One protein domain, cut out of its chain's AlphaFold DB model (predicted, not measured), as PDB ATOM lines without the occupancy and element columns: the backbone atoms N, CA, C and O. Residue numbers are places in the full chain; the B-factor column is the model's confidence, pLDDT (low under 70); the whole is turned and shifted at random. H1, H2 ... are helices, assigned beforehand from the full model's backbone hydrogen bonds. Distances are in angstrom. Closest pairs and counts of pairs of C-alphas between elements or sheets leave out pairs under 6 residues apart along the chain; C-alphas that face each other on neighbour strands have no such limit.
ATOM      1  N   LYS A  35     187.517  34.211  11.131       82.75
ATOM      2  CA  LYS A  35     187.031  34.678   9.825       82.75
ATOM      3  C   LYS A  35     185.768  35.537   9.928       82.75
ATOM      4  O   LYS A  35     185.612  36.465   9.149       82.75
ATOM      5  N   LEU A  36     184.883  35.271  10.892       89.75
ATOM      6  CA  LEU A  36     183.667  36.076  11.096       89.75
ATOM      7  C   LEU A  36     183.959  37.520  11.537       89.75
ATOM      8  O   LEU A  36     183.172  38.419  11.248       89.75
ATOM      9  N   SER A  37     185.096  37.747  12.195       91.19
ATOM     10  CA  SER A  37     185.528  39.085  12.617       91.19
ATOM     11  C   SER A  37     186.184  39.891  11.489       91.19
ATOM     12  O   SER A  37     186.362  41.098  11.640       91.19
ATOM     13  N   ASP A  38     186.523  39.257  10.362       91.19
ATOM     14  CA  ASP A  38     187.158  39.927   9.228       91.19
ATOM     15  C   ASP A  38     186.169  40.829   8.475       91.19
ATOM     16  O   ASP A  38     184.957  40.569   8.413       91.19
ATOM     17  N   ARG A  39     186.710  41.873   7.838       90.88
ATOM     18  CA  ARG A  39     185.983  42.672   6.848       90.88
ATOM     19  C   ARG A  39     185.883  41.893   5.527       90.88
ATOM     20  O   ARG A  39     186.856  41.242   5.144       90.88
ATOM     21  N   PRO A  40     184.747  41.954   4.818       90.44
ATOM     22  CA  PRO A  40     184.616  41.356   3.490       90.44
ATOM     23  C   PRO A  40     185.454  42.074   2.437       90.44
ATOM     24  O   PRO A  40     185.594  43.298   2.483       90.44
ATOM     25  N   TYR A  41     185.948  41.328   1.449       85.06
ATOM     26  CA  TYR A  41     186.841  41.861   0.417       85.06
ATOM     27  C   TYR A  41     186.154  42.892  -0.484       85.06
ATOM     28  O   TYR A  41     186.781  43.884  -0.864       85.06
ATOM     29  N   PHE A  42     184.863  42.705  -0.778       83.38
ATOM     30  CA  PHE A  42     184.070  43.648  -1.579       83.38
ATOM     31  C   PHE A  42     183.879  45.037  -0.945       83.38
ATOM     32  O   PHE A  42     183.357  45.934  -1.603       83.38
ATOM     33  N   LEU A  43     184.248  45.247   0.325       79.69
ATOM     34  CA  LEU A  43     184.210  46.587   0.925       79.69
ATOM     35  C   LEU A  43     185.397  47.457   0.519       79.69
ATOM     36  O   LEU A  43     185.291  48.681   0.533       79.69
ATOM     37  N   GLU A  44     186.523  46.832   0.205       72.00
ATOM     38  CA  GLU A  44     187.772  47.525  -0.116       72.00
ATOM     39  C   GLU A  44     187.963  47.676  -1.631       72.00
ATOM     40  O   GLU A  44     188.863  48.378  -2.080       72.00
ATOM     41  N   HIS A  45     187.091  47.043  -2.421       71.75
ATOM     42  CA  HIS A  45     187.200  46.952  -3.870       71.75
ATOM     43  C   HIS A  45     185.805  47.021  -4.499       71.75
ATOM     44  O   HIS A  45     184.887  46.334  -4.051       71.75
ATOM     45  N   GLU A  46     185.634  47.796  -5.571       68.50
ATOM     46  CA  GLU A  46     184.420  47.720  -6.392       68.50
ATOM     47  C   GLU A  46     184.431  46.425  -7.212       68.50
ATOM     48  O   GLU A  46     184.885  46.384  -8.353       68.50
ATOM     49  N   LEU A  47     183.968  45.337  -6.594       69.06
ATOM     50  CA  LEU A  47     183.938  44.018  -7.217       69.06
ATOM     51  C   LEU A  47     182.640  43.799  -7.995       69.06
ATOM     52  O   LEU A  47     181.532  44.032  -7.503       69.06
ATOM     53  N   LYS A  48     182.773  43.262  -9.203       74.12
ATOM     54  CA  LYS A  48     181.678  42.658  -9.961       74.12
ATOM     55  C   LYS A  48     181.397  41.265  -9.402       74.12
ATOM     56  O   LYS A  48     182.284  40.568  -8.920       74.12
ATOM     57  N   SER A  49     180.160  40.789  -9.550       67.75
ATOM     58  CA  SER A  49     179.742  39.466  -9.051       67.75
ATOM     59  C   SER A  49     180.516  38.277  -9.641       67.75
ATOM     60  O   SER A  49     180.443  37.175  -9.105       67.75
ATOM     61  N   LYS A  50     181.239  38.484 -10.749       72.44
ATOM     62  CA  LYS A  50     182.080  37.472 -11.403       72.44
ATOM     63  C   LYS A  50     183.531  37.480 -10.910       72.44
ATOM     64  O   LYS A  50     184.285  36.590 -11.293       72.44
ATOM     65  N   ASP A  51     183.925  38.456 -10.095       78.50
ATOM     66  CA  ASP A  51     185.304  38.576  -9.634       78.50
ATOM     67  C   ASP A  51     185.642  37.468  -8.633       78.50
ATOM     68  O   ASP A  51     184.853  37.124  -7.750       78.50
ATOM     69  N   SER A  52     186.848  36.912  -8.751       80.38
ATOM     70  CA  SER A  52     187.316  35.812  -7.898       80.38
ATOM     71  C   SER A  52     187.291  36.175  -6.410       80.38
ATOM     72  O   SER A  52     186.939  35.344  -5.576       80.38
ATOM     73  N   LEU A  53     187.596  37.429  -6.077       80.06
ATOM     74  CA  LEU A  53     187.531  37.948  -4.710       80.06
ATOM     75  C   LEU A  53     186.093  37.963  -4.174       80.06
ATOM     76  O   LEU A  53     185.855  37.576  -3.031       80.06
ATOM     77  N   PHE A  54     185.115  38.291  -5.020       84.69
ATOM     78  CA  PHE A  54     183.707  38.226  -4.639       84.69
ATOM     79  C   PHE A  54     183.237  36.777  -4.427       84.69
ATOM     80  O   PHE A  54     182.438  36.478  -3.531       84.69
ATOM     81  N   ALA A  55     183.779  35.841  -5.211       86.12
ATOM     82  CA  ALA A  55     183.538  34.419  -4.994       86.12
ATOM     83  C   ALA A  55     184.065  33.954  -3.623       86.12
ATOM     84  O   ALA A  55     183.398  33.161  -2.960       86.12
ATOM     85  N   VAL A  56     185.200  34.485  -3.150       88.00
ATOM     86  CA  VAL A  56     185.720  34.204  -1.797       88.00
ATOM     87  C   VAL A  56     184.761  34.699  -0.710       88.00
ATOM     88  O   VAL A  56     184.483  33.952   0.233       88.00
ATOM     89  N   ASP A  57     184.211  35.907  -0.849       90.00
ATOM     90  CA  ASP A  57     183.209  36.442   0.085       90.00
ATOM     91  C   ASP A  57     181.962  35.549   0.138       90.00
ATOM     92  O   ASP A  57     181.503  35.146   1.212       90.00
ATOM     93  N   THR A  58     181.467  35.153  -1.035       90.81
ATOM     94  CA  THR A  58     180.304  34.273  -1.182       90.81
ATOM     95  C   THR A  58     180.542  32.903  -0.543       90.81
ATOM     96  O   THR A  58     179.693  32.390   0.188       90.81
ATOM     97  N   LEU A  59     181.705  32.299  -0.797       91.38
ATOM     98  CA  LEU A  59     182.091  31.016  -0.207       91.38
ATOM     99  C   LEU A  59     182.243  31.117   1.308       91.38
ATOM    100  O   LEU A  59     181.890  30.178   2.016       91.38
ATOM    101  N   THR A  60     182.739  32.247   1.813       91.56
ATOM    102  CA  THR A  60     182.847  32.488   3.254       91.56
ATOM    103  C   THR A  60     181.464  32.518   3.894       91.56
ATOM    104  O   THR A  60     181.235  31.783   4.848       91.56
ATOM    105  N   LEU A  61     180.514  33.270   3.333       93.50
ATOM    106  CA  LEU A  61     179.137  33.324   3.839       93.50
ATOM    107  C   LEU A  61     178.433  31.961   3.804       93.50
ATOM    108  O   LEU A  61     177.772  31.583   4.772       93.50
ATOM    109  N   LYS A  62     178.627  31.184   2.732       93.88
ATOM    110  CA  LYS A  62     178.053  29.834   2.582       93.88
ATOM    111  C   LYS A  62     178.539  28.820   3.625       93.88
ATOM    112  O   LYS A  62     177.874  27.811   3.823       93.88
ATOM    113  N   LYS A  63     179.668  29.069   4.300       93.06
ATOM    114  CA  LYS A  63     180.128  28.223   5.419       93.06
ATOM    115  C   LYS A  63     179.294  28.408   6.686       93.06
ATOM    116  O   LYS A  63     179.266  27.508   7.515       93.06
ATOM    117  N   TYR A  64     178.643  29.560   6.839       91.88
ATOM    118  CA  TYR A  64     177.905  29.922   8.053       91.88
ATOM    119  C   TYR A  64     176.391  29.953   7.854       91.88
ATOM    120  O   TYR A  64     175.645  29.853   8.822       91.88
ATOM    121  N   ILE A  65     175.929  30.095   6.610       92.25
ATOM    122  CA  ILE A  65     174.510  30.134   6.264       92.25
ATOM    123  C   ILE A  65     174.241  29.167   5.114       92.25
ATOM    124  O   ILE A  65     174.913  29.194   4.084       92.25
ATOM    125  N   THR A  66     173.196  28.354   5.259       93.62
ATOM    126  CA  THR A  66     172.648  27.554   4.161       93.62
ATOM    127  C   THR A  66     171.788  28.438   3.261       93.62
ATOM    128  O   THR A  66     170.852  29.084   3.736       93.62
ATOM    129  N   PHE A  67     172.093  28.463   1.965       92.69
ATOM    130  CA  PHE A  67     171.328  29.185   0.947       92.69
ATOM    131  C   PHE A  67     170.704  28.183  -0.016       92.69
ATOM    132  O   PHE A  67     171.426  27.394  -0.628       92.69
ATOM    133  N   ASP A  68     169.382  28.220  -0.154       92.50
ATOM    134  CA  ASP A  68     168.693  27.493  -1.215       92.50
ATOM    135  C   ASP A  68     168.696  28.268  -2.547       92.50
ATOM    136  O   ASP A  68     169.324  29.319  -2.689       92.50
ATOM    137  N   SER A  69     167.990  27.742  -3.549       89.44
ATOM    138  CA  SER A  69     167.956  28.305  -4.903       89.44
ATOM    139  C   SER A  69     167.305  29.691  -5.014       89.44
ATOM    140  O   SER A  69     167.494  30.352  -6.037       89.44
ATOM    141  N   LEU A  70     166.541  30.149  -4.019       90.12
ATOM    142  CA  LEU A  70     166.022  31.520  -3.964       90.12
ATOM    143  C   LEU A  70     166.939  32.407  -3.122       90.12
ATOM    144  O   LEU A  70     167.237  33.532  -3.514       90.12
ATOM    145  N   ASP A  71     167.462  31.881  -2.018       91.94
ATOM    146  CA  ASP A  71     168.319  32.637  -1.109       91.94
ATOM    147  C   ASP A  71     169.653  33.055  -1.730       91.94
ATOM    148  O   ASP A  71     170.247  34.039  -1.293       91.94
ATOM    149  N   VAL A  72     170.136  32.342  -2.753       91.69
ATOM    150  CA  VAL A  72     171.352  32.733  -3.486       91.69
ATOM    151  C   VAL A  72     171.276  34.142  -4.080       91.69
ATOM    152  O   VAL A  72     172.319  34.753  -4.296       91.69
ATOM    153  N   GLU A  73     170.081  34.696  -4.299       91.25
ATOM    154  CA  GLU A  73     169.924  36.082  -4.754       91.25
ATOM    155  C   GLU A  73     170.412  37.104  -3.713       91.25
ATOM    156  O   GLU A  73     170.882  38.180  -4.084       91.25
ATOM    157  N   LEU A  74     170.386  36.749  -2.421       92.25
ATOM    158  CA  LEU A  74     170.934  37.574  -1.338       92.25
ATOM    159  C   LEU A  74     172.464  37.669  -1.389       92.25
ATOM    160  O   LEU A  74     173.047  38.571  -0.797       92.25
ATOM    161  N   LEU A  75     173.121  36.755  -2.109       91.75
ATOM    162  CA  LEU A  75     174.575  36.713  -2.271       91.75
ATOM    163  C   LEU A  75     175.063  37.543  -3.464       91.75
ATOM    164  O   LEU A  75     176.201  37.382  -3.894       91.75
ATOM    165  N   LYS A  76     174.235  38.417  -4.039       88.19
ATOM    166  CA  LYS A  76     174.681  39.359  -5.073       88.19
ATOM    167  C   LYS A  76     175.491  40.496  -4.451       88.19
ATOM    168  O   LYS A  76     175.110  41.034  -3.417       88.19
ATOM    169  N   ALA A  77     176.569  40.912  -5.120       85.00
ATOM    170  CA  ALA A  77     177.487  41.933  -4.601       85.00
ATOM    171  C   ALA A  77     176.799  43.242  -4.176       85.00
ATOM    172  O   ALA A  77     177.056  43.693  -3.059       85.00
ATOM    173  N   PRO A  78     175.867  43.814  -4.968       86.06
ATOM    174  CA  PRO A  78     175.143  45.011  -4.549       86.06
ATOM    175  C   PRO A  78     174.308  44.787  -3.282       86.06
ATOM    176  O   PRO A  78     174.288  45.644  -2.410       86.06
ATOM    177  N   VAL A  79     173.676  43.617  -3.140       90.12
ATOM    178  CA  VAL A  79     172.851  43.288  -1.966       90.12
ATOM    179  C   VAL A  79     173.715  43.194  -0.711       90.12
ATOM    180  O   VAL A  79     173.419  43.842   0.289       90.12
ATOM    181  N   LEU A  80     174.819  42.445  -0.770       91.25
ATOM    182  CA  LEU A  80     175.740  42.308   0.362       91.25
ATOM    183  C   LEU A  80     176.355  43.653   0.775       91.25
ATOM    184  O   LEU A  80     176.528  43.919   1.967       91.25
ATOM    185  N   ARG A  81     176.644  44.520  -0.203       88.62
ATOM    186  CA  ARG A  81     177.127  45.881   0.040       88.62
ATOM    187  C   ARG A  81     176.087  46.732   0.758       88.62
ATOM    188  O   ARG A  81     176.424  47.332   1.775       88.62
ATOM    189  N   GLU A  82     174.845  46.754   0.283       90.19
ATOM    190  CA  GLU A  82     173.776  47.535   0.917       90.19
ATOM    191  C   GLU A  82     173.452  47.045   2.333       90.19
ATOM    192  O   GLU A  82     173.271  47.869   3.227       90.19
ATOM    193  N   ILE A  83     173.476  45.728   2.577       93.00
ATOM    194  CA  ILE A  83     173.329  45.165   3.929       93.00
ATOM    195  C   ILE A  83     174.385  45.752   4.870       93.00
ATOM    196  O   ILE A  83     174.057  46.276   5.934       93.00
ATOM    197  N   LEU A  84     175.663  45.698   4.483       92.00
ATOM    198  CA  LEU A  84     176.740  46.199   5.335       92.00
ATOM    199  C   LEU A  84     176.732  47.712   5.492       92.00
ATOM    200  O   LEU A  84     177.018  48.195   6.584       92.00
ATOM    201  N   LEU A  85     176.413  48.461   4.437       90.25
ATOM    202  CA  LEU A  85     176.270  49.912   4.529       90.25
ATOM    203  C   LEU A  85     175.125  50.292   5.474       90.25
ATOM    204  O   LEU A  85     175.295  51.193   6.293       90.25
ATOM    205  N   GLY A  86     173.991  49.592   5.401       91.69
ATOM    206  CA  GLY A  86     172.860  49.775   6.310       91.69
ATOM    207  C   GLY A  86     173.236  49.512   7.767       91.69
ATOM    208  O   GLY A  86     173.035  50.374   8.621       91.69
ATOM    209  N   GLU A  87     173.866  48.369   8.045       94.44
ATOM    210  CA  GLU A  87     174.296  48.017   9.403       94.44
ATOM    211  C   GLU A  87     175.401  48.956   9.929       94.44
ATOM    212  O   GLU A  87     175.404  49.328  11.105       94.44
ATOM    213  N   ALA A  88     176.313  49.413   9.066       90.88
ATOM    214  CA  ALA A  88     177.340  50.385   9.437       90.88
ATOM    215  C   ALA A  88     176.746  51.754   9.802       90.88
ATOM    216  O   ALA A  88     177.213  52.391  10.746       90.88
ATOM    217  N   ARG A  89     175.687  52.196   9.109       92.38
ATOM    218  CA  ARG A  89     174.982  53.456   9.416       92.38
ATOM    219  C   ARG A  89     174.341  53.458  10.804       92.38
ATOM    220  O   ARG A  89     174.224  54.522  11.400       92.38
ATOM    221  N   ILE A  90     173.975  52.289  11.331       94.06
ATOM    222  CA  ILE A  90     173.461  52.137  12.703       94.06
ATOM    223  C   ILE A  90     174.564  51.782  13.719       94.06
ATOM    224  O   ILE A  90     174.270  51.377  14.842       94.06
ATOM    225  N   GLY A  91     175.837  51.933  13.338       92.94
ATOM    226  CA  GLY A  91     176.990  51.788  14.228       92.94
ATOM    227  C   GLY A  91     177.527  50.365  14.386       92.94
ATOM    228  O   GLY A  91     178.375  50.138  15.251       92.94
ATOM    229  N   ARG A  92     177.079  49.390  13.581       94.62
ATOM    230  CA  ARG A  92     177.641  48.030  13.626       94.62
ATOM    231  C   ARG A  92     178.931  47.912  12.806       94.62
ATOM    232  O   ARG A  92     179.074  48.565  11.774       94.62
ATOM    233  N   PRO A  93     179.878  47.050  13.216       94.38
ATOM    234  CA  PRO A  93     181.110  46.842  12.466       94.38
ATOM    235  C   PRO A  93     180.832  46.144  11.129       94.38
ATOM    236  O   PRO A  93     179.990  45.251  11.038       94.38
ATOM    237  N   ALA A  94     181.569  46.513  10.085       93.12
ATOM    238  CA  ALA A  94     181.379  45.978   8.740       93.12
ATOM    239  C   ALA A  94     182.131  44.644   8.540       93.12
ATOM    240  O   ALA A  94     183.165  44.599   7.874       93.12
ATOM    241  N   THR A  95     181.634  43.572   9.163       94.44
ATOM    242  CA  THR A  95     182.269  42.239   9.200       94.44
ATOM    243  C   THR A  95     181.372  41.141   8.630       94.44
ATOM    244  O   THR A  95     180.160  41.323   8.469       94.44
ATOM    245  N   TYR A  96     181.940  39.957   8.365       94.00
ATOM    246  CA  TYR A  96     181.132  38.781   8.011       94.00
ATOM    247  C   TYR A  96     180.120  38.415   9.103       94.00
ATOM    248  O   TYR A  96     178.995  38.047   8.775       94.00
ATOM    249  N   GLN A  97     180.469  38.566  10.386       95.31
ATOM    250  CA  GLN A  97     179.547  38.338  11.503       95.31
ATOM    251  C   GLN A  97     178.291  39.204  11.388       95.31
ATOM    252  O   GLN A  97     177.183  38.713  11.611       95.31
ATOM    253  N   THR A  98     178.451  40.477  11.028       95.69
ATOM    254  CA  THR A  98     177.327  41.403  10.858       95.69
ATOM    255  C   THR A  98     176.405  40.942   9.734       95.69
ATOM    256  O   THR A  98     175.202  40.841   9.957       95.69
ATOM    257  N   MET A  99     176.945  40.546   8.575       95.44
ATOM    258  CA  MET A  99     176.128  39.980   7.489       95.44
ATOM    259  C   MET A  99     175.419  38.693   7.900       95.44
ATOM    260  O   MET A  99     174.235  38.530   7.614       95.44
ATOM    261  N   VAL A 100     176.125  37.780   8.576       95.56
ATOM    262  CA  VAL A 100     175.542  36.507   9.014       95.56
ATOM    263  C   VAL A 100     174.371  36.754   9.963       95.56
ATOM    264  O   VAL A 100     173.294  36.187   9.788       95.56
ATOM    265  N   THR A 101     174.565  37.655  10.924       95.69
ATOM    266  CA  THR A 101     173.542  38.037  11.903       95.69
ATOM    267  C   THR A 101     172.356  38.718  11.224       95.69
ATOM    268  O   THR A 101     171.211  38.358  11.491       95.69
ATOM    269  N   TYR A 102     172.622  39.653  10.308       96.19
ATOM    270  CA  TYR A 102     171.585  40.340   9.548       96.19
ATOM    271  C   TYR A 102     170.741  39.359   8.735       96.19
ATOM    272  O   TYR A 102     169.522  39.371   8.850       96.19
ATOM    273  N   ILE A 103     171.365  38.477   7.946       95.81
ATOM    274  CA  ILE A 103     170.637  37.523   7.099       95.81
ATOM    275  C   ILE A 103     169.810  36.568   7.968       95.81
ATOM    276  O   ILE A 103     168.653  36.295   7.646       95.81
ATOM    277  N   ALA A 104     170.362  36.091   9.086       95.19
ATOM    278  CA  ALA A 104     169.635  35.236  10.022       95.19
ATOM    279  C   ALA A 104     168.408  35.937  10.630       95.19
ATOM    280  O   ALA A 104     167.362  35.307  10.791       95.19
ATOM    281  N   TYR A 105     168.516  37.230  10.944       95.56
ATOM    282  CA  TYR A 105     167.392  38.037  11.416       95.56
ATOM    283  C   TYR A 105     166.379  38.311  10.298       95.56
ATOM    284  O   TYR A 105     165.192  38.042  10.465       95.56
ATOM    285  N   TYR A 106     166.838  38.780   9.137       95.38
ATOM    286  CA  TYR A 106     165.999  39.108   7.986       95.38
ATOM    287  C   TYR A 106     165.115  37.926   7.584       95.38
ATOM    288  O   TYR A 106     163.919  38.111   7.371       95.38
ATOM    289  N   ARG A 107     165.654  36.700   7.599       95.31
ATOM    290  CA  ARG A 107     164.911  35.463   7.303       95.31
ATOM    291  C   ARG A 107     163.691  35.202   8.189       95.31
ATOM    292  O   ARG A 107     162.820  34.425   7.809       95.31
ATOM    293  N   GLN A 108     163.620  35.829   9.357       96.12
ATOM    294  CA  GLN A 108     162.500  35.695  10.291       96.12
ATOM    295  C   GLN A 108     161.414  36.758  10.064       96.12
ATOM    296  O   GLN A 108     160.356  36.706  10.684       96.12
TER     297      GLN A 108
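AT A GLANCE: This is residues 35 to 108 of the 183 residues of an uncharacterized protein of Pedobacter antarcticus (UniProt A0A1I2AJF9). Four short helices form a small cluster with few contacts between them: H4 is set across H3 at nearly a right angle, and H1 and H2 lie toward the end of H3 at which H3 begins. A first stretch without a named element, residues 35 to 51, loops over the end of the cluster where H1 and H4 begin. The printed part has 74 residues, with four named helices in the order H1, H2, H3, H4 and no named strand; the class is all helix. The whole is compact, with a radius of gyration of the C-alphas of 11.3 A, and rounded, spanning 30 by 28 by 21 A.

HOW THE PARTS SIT: After residues 35 to 51 comes H1, residues 52 to 62. H2, residues 71 to 75, is close to H1 but not clearly touching it, the closest C-alphas being those of Thr 58 and Leu 75, 6.3 A apart. H3, residues 77 to 89, is close to H2 but not clearly touching it, with the C-alphas of Leu 74 and Leu 80 closest at 7.0 A. H1 and H3 are also close but not clearly touching; their closest C-alphas, of Phe 54 and Ala 77, are 7.2 A apart, and they run the same way at a steep tilt of 67 degrees. H4, residues 96 to 106, touches H3, with the C-alphas of Leu 84 and Met 99 closest at 6.6 A. H3 and H4 are about perpendicular, at 87 degrees. H1 and H4 are close but not clearly touching, with the C-alphas of Leu 61 and Val 100 closest at 7.1 A; they run the same way at a steep tilt of 55 degrees. H2 and H4 are only just apart, with their closest C-alphas 8.4 A from each other. In H1, H3 and H4 every O i to N i+4 pair is within hydrogen-bond range; in H2 it is 0 of 1, but 2 of 2 O i to N i+3 pairs are.

IN THESE COORDINATES: H1 begins at C-alpha 52, at (187.316, 35.812, -7.898), and measures 15.2 A from first to last C-alpha. H2 measures 7.6 A. H3, the longest helix with 13 residues, begins at C-alpha 77, at (177.487, 41.933, -4.601), and measures 18.3 A. H4 measures 15.1 A and ends at C-alpha 106, at (165.999, 39.108, 7.986).

THE WHOLE: The two C-alphas farthest apart, those of Ser 69 and Gly 91, are 31.6 A from each other. The printed part has no cut. The link from H2 to H3 is tight, and the links from H1 to H2 and from H3 to H4 are short. The mean pLDDT of the printed part is 89.1; residues 46, 47 and 49 are under 70.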